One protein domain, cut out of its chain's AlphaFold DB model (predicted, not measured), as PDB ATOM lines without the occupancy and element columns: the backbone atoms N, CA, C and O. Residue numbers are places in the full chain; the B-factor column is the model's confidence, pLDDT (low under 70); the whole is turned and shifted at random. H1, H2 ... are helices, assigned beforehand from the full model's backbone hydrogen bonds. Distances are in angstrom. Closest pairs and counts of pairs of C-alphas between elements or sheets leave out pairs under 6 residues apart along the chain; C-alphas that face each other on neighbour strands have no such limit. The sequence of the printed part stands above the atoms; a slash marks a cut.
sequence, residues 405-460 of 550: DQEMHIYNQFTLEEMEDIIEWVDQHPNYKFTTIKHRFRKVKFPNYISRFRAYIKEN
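AT A GLANCE: This is residues 405 to 460 of the 550 residues of the protein "Hypothetical protein" of Rotaria sp. Silwood1 (UniProt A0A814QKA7). Two longer helices, H2 and H4, cross steeply and touch to make the core, and two short helices, H1 and H3, lie toward opposite ends of the longest axis. H1 is near H4 and H3 is near H2, but neither short helix clearly touches another helix. The printed part has 56 residues with four named helices, H1, H2, H3 and H4 in chain order, and no named strand; the class is all helix. It is compact, with a radius of gyration of the C-alphas of 10.7 A, and spans 29 by 20 by 16 A.

HOW THE PARTS SIT: H1, residues 405 to 411, is joined by a tight link to H2, residues 416 to 428, yet the two are apart. A tight link leads on to H3, residues 434 to 440. H2 and H3 are close but not clearly touching; their closest C-alphas, Val 426 and Ile 437, are 7.7 A apart, at a steep tilt of 56 degrees, opposite ways. A short link of 7 residues leads to H4, residues 448 to 458, which is apart from H3. H4 touches H2, the closest C-alphas being those of Met 419 and Phe 453 at 5.8 A. They run opposite ways at a steep tilt of 67 degrees, only just short of about perpendicular. H1 and H4 are close but not clearly touching, with the closest C-alphas, Ile 410 and Tyr 449, 8.0 A apart. H1 and H3 are apart. In H1, H2, H3 and H4 every O i to N i+4 pair is within hydrogen-bond range.

IN THESE COORDINATES: H1 begins at C-alpha 405 (145.325, 163.924, 126.534). H2 is 18.2 A long and begins at C-alpha 416 (157.301, 149.001, 123.751). H4 is 15.8 A long and ends at C-alpha 458 (165.074, 155.708, 127.953).

THE WHOLE: The C-alphas farthest apart, Asp 405 and Asn 431, are 30.9 A apart. The printed part has no cut and no long link. Mean pLDDT of the printed part is 75.3; residues 405 to 413 and 459 to 460 are under 70.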
ATOM      1  N   ASP A 405     146.264 164.860 127.163       48.00
ATOM      2  CA  ASP A 405     145.325 163.924 126.534       48.00
ATOM      3  C   ASP A 405     145.949 163.224 125.316       48.00
ATOM      4  O   ASP A 405     145.781 162.013 125.122       48.00
ATOM      5  N   GLN A 406     146.770 163.933 124.529       52.88
ATOM      6  CA  GLN A 406     147.505 163.318 123.416       52.88
ATOM      7  C   GLN A 406     148.552 162.317 123.902       52.88
ATOM      8  O   GLN A 406     148.839 161.336 123.210       52.88
ATOM      9  N   GLU A 407     149.128 162.545 125.080       52.34
ATOM     10  CA  GLU A 407     150.052 161.604 125.701       52.34
ATOM     11  C   GLU A 407     149.329 160.294 126.037       52.34
ATOM     12  O   GLU A 407     149.798 159.214 125.669       52.34
ATOM     13  N   MET A 408     148.136 160.391 126.639       48.84
ATOM     14  CA  MET A 408     147.317 159.241 127.029       48.84
ATOM     15  C   MET A 408     146.937 158.353 125.834       48.84
ATOM     16  O   MET A 408     146.986 157.124 125.930       48.84
ATOM     17  N   HIS A 409     146.629 158.961 124.687       57.59
ATOM     18  CA  HIS A 409     146.265 158.232 123.472       57.59
ATOM     19  C   HIS A 409     147.438 157.513 122.794       57.59
ATOM     20  O   HIS A 409     147.223 156.467 122.182       57.59
ATOM     21  N   ILE A 410     148.672 158.018 122.911       62.97
ATOM     22  CA  ILE A 410     149.853 157.349 122.338       62.97
ATOM     23  C   ILE A 410     150.132 156.031 123.063       62.97
ATOM     24  O   ILE A 410     150.386 155.019 122.407       62.97
ATOM     25  N   TYR A 411     150.048 156.021 124.398       56.84
ATOM     26  CA  TYR A 411     150.317 154.820 125.199       56.84
ATOM     27  C   TYR A 411     149.377 153.662 124.872       56.84
ATOM     28  O   TYR A 411     149.803 152.515 124.858       56.84
ATOM     29  N   ASN A 412     148.113 153.958 124.576       58.31
ATOM     30  CA  ASN A 412     147.110 152.933 124.298       58.31
ATOM     31  C   ASN A 412     147.185 152.387 122.857       58.31
ATOM     32  O   ASN A 412     146.426 151.487 122.512       58.31
ATOM     33  N   GLN A 413     148.065 152.929 122.001       69.06
ATOM     34  CA  GLN A 413     148.146 152.569 120.578       69.06
ATOM     35  C   GLN A 413     149.408 151.779 120.192       69.06
ATOM     36  O   GLN A 413     149.421 151.174 119.113       69.06
ATOM     37  N   PHE A 414     150.444 151.773 121.040       74.25
ATOM     38  CA  PHE A 414     151.753 151.183 120.734       74.25
ATOM     39  C   PHE A 414     152.321 150.365 121.897       74.25
ATOM     40  O   PHE A 414     152.331 150.834 123.035       74.25
ATOM     41  N   THR A 415     152.864 149.185 121.600       76.31
ATOM     42  CA  THR A 415     153.687 148.413 122.548       76.31
ATOM     43  C   THR A 415     155.125 148.945 122.600       76.31
ATOM     44  O   THR A 415     155.569 149.636 121.681       76.31
ATOM     45  N   LEU A 416     155.884 148.620 123.656       70.56
ATOM     46  CA  LEU A 416     157.301 149.001 123.751       70.56
ATOM     47  C   LEU A 416     158.132 148.396 122.607       70.56
ATOM     48  O   LEU A 416     158.961 149.093 122.034       70.56
ATOM     49  N   GLU A 417     157.845 147.149 122.227       75.88
ATOM     50  CA  GLU A 417     158.471 146.466 121.086       75.88
ATOM     51  C   GLU A 417     158.165 147.193 119.766       75.88
ATOM     52  O   GLU A 417     159.074 147.476 118.991       75.88
ATOM     53  N   GLU A 418     156.911 147.619 119.546       80.94
ATOM     54  CA  GLU A 418     156.552 148.431 118.376       80.94
ATOM     55  C   GLU A 418     157.295 149.781 118.375       80.94
ATOM     56  O   GLU A 418     157.735 150.241 117.322       80.94
ATOM     57  N   MET A 419     157.449 150.429 119.536       83.12
ATOM     58  CA  MET A 419     158.209 151.678 119.651       83.12
ATOM     59  C   MET A 419     159.699 151.464 119.350       83.12
ATOM     60  O   MET A 419     160.283 152.262 118.616       83.12
ATOM     61  N   GLU A 420     160.308 150.406 119.886       81.88
ATOM     62  CA  GLU A 420     161.713 150.049 119.662       81.88
ATOM     63  C   GLU A 420     161.984 149.734 118.188       81.88
ATOM     64  O   GLU A 420     162.889 150.335 117.608       81.88
ATOM     65  N   ASP A 421     161.141 148.921 117.549       85.50
ATOM     66  CA  ASP A 421     161.237 148.578 116.125       85.50
ATOM     67  C   ASP A 421     161.138 149.818 115.221       85.50
ATOM     68  O   ASP A 421     161.864 149.963 114.229       85.50
ATOM     69  N   ILE A 422     160.233 150.743 115.557       87.38
ATOM     70  CA  ILE A 422     160.063 151.997 114.818       87.38
ATOM     71  C   ILE A 422     161.302 152.881 114.988       87.38
ATOM     72  O   ILE A 422     161.786 153.436 113.999       87.38
ATOM     73  N   ILE A 423     161.828 153.018 116.208       86.81
ATOM     74  CA  ILE A 423     163.032 153.817 116.467       86.81
ATOM     75  C   ILE A 423     164.253 153.217 115.778       86.81
ATOM     76  O   ILE A 423     164.973 153.955 115.106       86.81
ATOM     77  N   GLU A 424     164.445 151.902 115.866       86.69
ATOM     78  CA  GLU A 424     165.540 151.206 115.199       86.69
ATOM     79  C   GLU A 424     165.477 151.415 113.681       86.69
ATOM     80  O   GLU A 424     166.481 151.758 113.050       86.69
ATOM     81  N   TRP A 425     164.285 151.300 113.087       88.19
ATOM     82  CA  TRP A 425     164.115 151.538 111.658       88.19
ATOM     83  C   TRP A 425     164.430 152.987 111.266       88.19
ATOM     84  O   TRP A 425     165.112 153.214 110.262       88.19
ATOM     85  N   VAL A 426     163.955 153.964 112.046       86.25
ATOM     86  CA  VAL A 426     164.191 155.395 111.796       86.25
ATOM     87  C   VAL A 426     165.674 155.748 111.931       86.25
ATOM     88  O   VAL A 426     166.204 156.457 111.075       86.25
ATOM     89  N   ASP A 427     166.369 155.212 112.936       83.38
ATOM     90  CA  ASP A 427     167.801 155.455 113.148       83.38
ATOM     91  C   ASP A 427     168.679 154.839 112.049       83.38
ATOM     92  O   ASP A 427     169.707 155.409 111.678       83.38
ATOM     93  N   GLN A 428     168.250 153.722 111.455       83.94
ATOM     94  CA  GLN A 428     168.913 153.119 110.292       83.94
ATOM     95  C   GLN A 428     168.666 153.889 108.978       83.94
ATOM     96  O   GLN A 428     169.384 153.678 107.999       83.94
ATOM     97  N   HIS A 429     167.680 154.796 108.939       84.38
ATOM     98  CA  HIS A 429     167.243 155.505 107.729       84.38
ATOM     99  C   HIS A 429     167.147 157.036 107.930       84.38
ATOM    100  O   HIS A 429     166.106 157.632 107.640       84.38
ATOM    101  N   PRO A 430     168.236 157.724 108.331       76.25
ATOM    102  CA  PRO A 430     168.199 159.122 108.789       76.25
ATOM    103  C   PRO A 430     167.817 160.157 107.713       76.25
ATOM    104  O   PRO A 430     167.478 161.288 108.043       76.25
ATOM    105  N   ASN A 431     167.864 159.793 106.427       76.62
ATOM    106  CA  ASN A 431     167.577 160.699 105.306       76.62
ATOM    107  C   ASN A 431     166.124 160.618 104.794       76.62
ATOM    108  O   ASN A 431     165.782 161.283 103.815       76.62
ATOM    109  N   TYR A 432     165.274 159.778 105.393       74.19
ATOM    110  CA  TYR A 432     163.890 159.588 104.950       74.19
ATOM    111  C   TYR A 432     162.928 160.580 105.619       74.19
ATOM    112  O   TYR A 432     163.018 160.853 106.813       74.19
ATOM    113  N   LYS A 433     161.970 161.108 104.841       78.69
ATOM    114  CA  LYS A 433     160.950 162.055 105.328       78.69
ATOM    115  C   LYS A 433     159.874 161.339 106.152       78.69
ATOM    116  O   LYS A 433     159.559 160.173 105.907       78.69
ATOM    117  N   PHE A 434     159.228 162.069 107.065       77.56
ATOM    118  CA  PHE A 434     158.162 161.532 107.921       77.56
ATOM    119  C   PHE A 434     156.994 160.904 107.139       77.56
ATOM    120  O   PHE A 434     156.419 159.908 107.571       77.56
ATOM    121  N   THR A 435     156.686 161.413 105.944       76.88
ATOM    122  CA  THR A 435     155.666 160.830 105.056       76.88
ATOM    123  C   THR A 435     155.944 159.361 104.721       76.88
ATOM    124  O   THR A 435     155.011 158.562 104.645       76.88
ATOM    125  N   THR A 436     157.217 158.967 104.602       79.12
ATOM    126  CA  THR A 436     157.608 157.565 104.403       79.12
ATOM    127  C   THR A 436     157.395 156.728 105.664       79.12
ATOM    128  O   THR A 436     156.892 155.607 105.574       79.12
ATOM    129  N   ILE A 437     157.712 157.281 106.839       78.56
ATOM    130  CA  ILE A 437     157.483 156.629 108.138       78.56
ATOM    131  C   ILE A 437     155.984 156.375 108.330       78.56
ATOM    132  O   ILE A 437     155.600 155.244 108.603       78.56
ATOM    133  N   LYS A 438     155.129 157.378 108.087       79.75
ATOM    134  CA  LYS A 438     153.663 157.276 108.207       79.75
ATOM    135  C   LYS A 438     153.058 156.209 107.287       79.75
ATOM    136  O   LYS A 438     152.104 155.535 107.662       79.75
ATOM    137  N   HIS A 439     153.592 156.035 106.077       80.12
ATOM    138  CA  HIS A 439     153.135 154.975 105.170       80.12
ATOM    139  C   HIS A 439     153.527 153.573 105.644       80.12
ATOM    140  O   HIS A 439     152.733 152.639 105.510       80.12
ATOM    141  N   ARG A 440     154.735 153.425 106.197       79.94
ATOM    142  CA  ARG A 440     155.245 152.141 106.692       79.94
ATOM    143  C   ARG A 440     154.621 151.754 108.031       79.94
ATOM    144  O   ARG A 440     154.179 150.623 108.198       79.94
ATOM    145  N   PHE A 441     154.541 152.704 108.951       85.38
ATOM    146  CA  PHE A 441     154.000 152.551 110.293       85.38
ATOM    147  C   PHE A 441     152.747 153.418 110.422       85.38
ATOM    148  O   PHE A 441     152.786 154.528 110.944       85.38
ATOM    149  N   ARG A 442     151.615 152.905 109.925       80.00
ATOM    150  CA  ARG A 442     150.345 153.658 109.804       80.00
ATOM    151  C   ARG A 442     149.821 154.238 111.118       80.00
ATOM    152  O   ARG A 442     149.119 155.246 111.097       80.00
ATOM    153  N   LYS A 443     150.169 153.617 112.248       81.69
ATOM    154  CA  LYS A 443     149.826 154.110 113.585       81.69
ATOM    155  C   LYS A 443     150.587 155.400 113.944       81.69
ATOM    156  O   LYS A 443     150.115 156.173 114.772       81.69
ATOM    157  N   VAL A 444     151.754 155.661 113.340       82.69
ATOM    158  CA  VAL A 444     152.582 156.850 113.611       82.69
ATOM    159  C   VAL A 444     152.011 158.035 112.839       82.69
ATOM    160  O   VAL A 444     152.340 158.275 111.677       82.69
ATOM    161  N   LYS A 445     151.098 158.762 113.486       80.56
ATOM    162  CA  LYS A 445     150.337 159.841 112.844       80.56
ATOM    163  C   LYS A 445     151.121 161.152 112.739       80.56
ATOM    164  O   LYS A 445     150.933 161.865 111.752       80.56
ATOM    165  N   PHE A 446     152.016 161.425 113.695       81.06
ATOM    166  CA  PHE A 446     152.720 162.706 113.820       81.06
ATOM    167  C   PHE A 446     154.244 162.552 114.015       81.06
ATOM    168  O   PHE A 446     154.682 161.568 114.620       81.06
ATOM    169  N   PRO A 447     155.070 163.514 113.542       73.50
ATOM    170  CA  PRO A 447     156.534 163.441 113.637       73.50
ATOM    171  C   PRO A 447     157.068 163.370 115.072       73.50
ATOM    172  O   PRO A 447     158.065 162.700 115.341       73.50
ATOM    173  N   ASN A 448     156.382 164.026 116.009       77.94
ATOM    174  CA  ASN A 448     156.767 164.103 117.418       77.94
ATOM    175  C   ASN A 448     156.686 162.754 118.165       77.94
ATOM    176  O   ASN A 448     157.276 162.628 119.238       77.94
ATOM    177  N   TYR A 449     156.026 161.728 117.607       84.06
ATOM    178  CA  TYR A 449     155.955 160.392 118.214       84.06
ATOM    179  C   TYR A 449     157.344 159.758 118.337       84.06
ATOM    180  O   TYR A 449     157.632 159.127 119.346       84.06
ATOM    181  N   ILE A 450     158.237 159.990 117.369       83.88
ATOM    182  CA  ILE A 450     159.598 159.433 117.371       83.88
ATOM    183  C   ILE A 450     160.407 159.967 118.560       83.88
ATOM    184  O   ILE A 450     161.021 159.202 119.303       83.88
ATOM    185  N   SER A 451     160.371 161.279 118.799       76.75
ATOM    186  CA  SER A 451     161.049 161.879 119.953       76.75
ATOM    187  C   SER A 451     160.466 161.377 121.281       76.75
ATOM    188  O   SER A 451     161.222 161.118 122.218       76.75
ATOM    189  N   ARG A 452     159.143 161.166 121.347       73.56
ATOM    190  CA  ARG A 452     158.448 160.622 122.528       73.56
ATOM    191  C   ARG A 452     158.793 159.150 122.783       73.56
ATOM    192  O   ARG A 452     159.135 158.802 123.906       73.56
ATOM    193  N   PHE A 453     158.815 158.305 121.752       83.25
ATOM    194  CA  PHE A 453     159.225 156.898 121.859       83.25
ATOM    195  C   PHE A 453     160.651 156.766 122.401       83.25
ATOM    196  O   PHE A 453     160.889 155.978 123.313       83.25
ATOM    197  N   ARG A 454     161.591 157.603 121.935       79.56
ATOM    198  CA  ARG A 454     162.963 157.630 122.477       79.56
ATOM    199  C   ARG A 454     163.012 157.997 123.960       79.56
ATOM    200  O   ARG A 454     163.817 157.422 124.690       79.56
ATOM    201  N   ALA A 455     162.175 158.932 124.412       73.38
ATOM    202  CA  ALA A 455     162.074 159.278 125.828       73.38
ATOM    203  C   ALA A 455     161.522 158.101 126.656       73.38
ATOM    204  O   ALA A 455     162.101 157.759 127.684       73.38
ATOM    205  N   TYR A 456     160.491 157.408 126.165       72.81
ATOM    206  CA  TYR A 456     159.887 156.262 126.859       72.81
ATOM    207  C   TYR A 456     160.798 155.040 126.957       72.81
ATOM    208  O   TYR A 456     160.890 154.430 128.025       72.81
ATOM    209  N   ILE A 457     161.526 154.721 125.884       72.31
ATOM    210  CA  ILE A 457     162.538 153.655 125.888       72.31
ATOM    211  C   ILE A 457     163.634 153.982 126.916       72.31
ATOM    212  O   ILE A 457     164.073 153.116 127.673       72.31
ATOM    213  N   LYS A 458     164.041 155.254 127.012       70.38
ATOM    214  CA  LYS A 458     165.074 155.708 127.953       70.38
ATOM    215  C   LYS A 458     164.620 155.698 129.422       70.38
ATOM    216  O   LYS A 458     165.460 155.538 130.305       70.38
ATOM    217  N   GLU A 459     163.324 155.849 129.699       64.69
ATOM    218  CA  GLU A 459     162.748 155.932 131.054       64.69
ATOM    219  C   GLU A 459     162.134 154.610 131.575       64.69
ATOM    220  O   GLU A 459     161.317 154.625 132.500       64.69
ATOM    221  N   ASN A 460     162.562 153.455 131.045       62.06
ATOM    222  CA  ASN A 460     162.175 152.101 131.491       62.06
ATOM    223  C   ASN A 460     160.686 151.729 131.311       62.06
ATOM    224  O   ASN A 460     160.099 151.058 132.169       62.06
TER     225      ASN A 460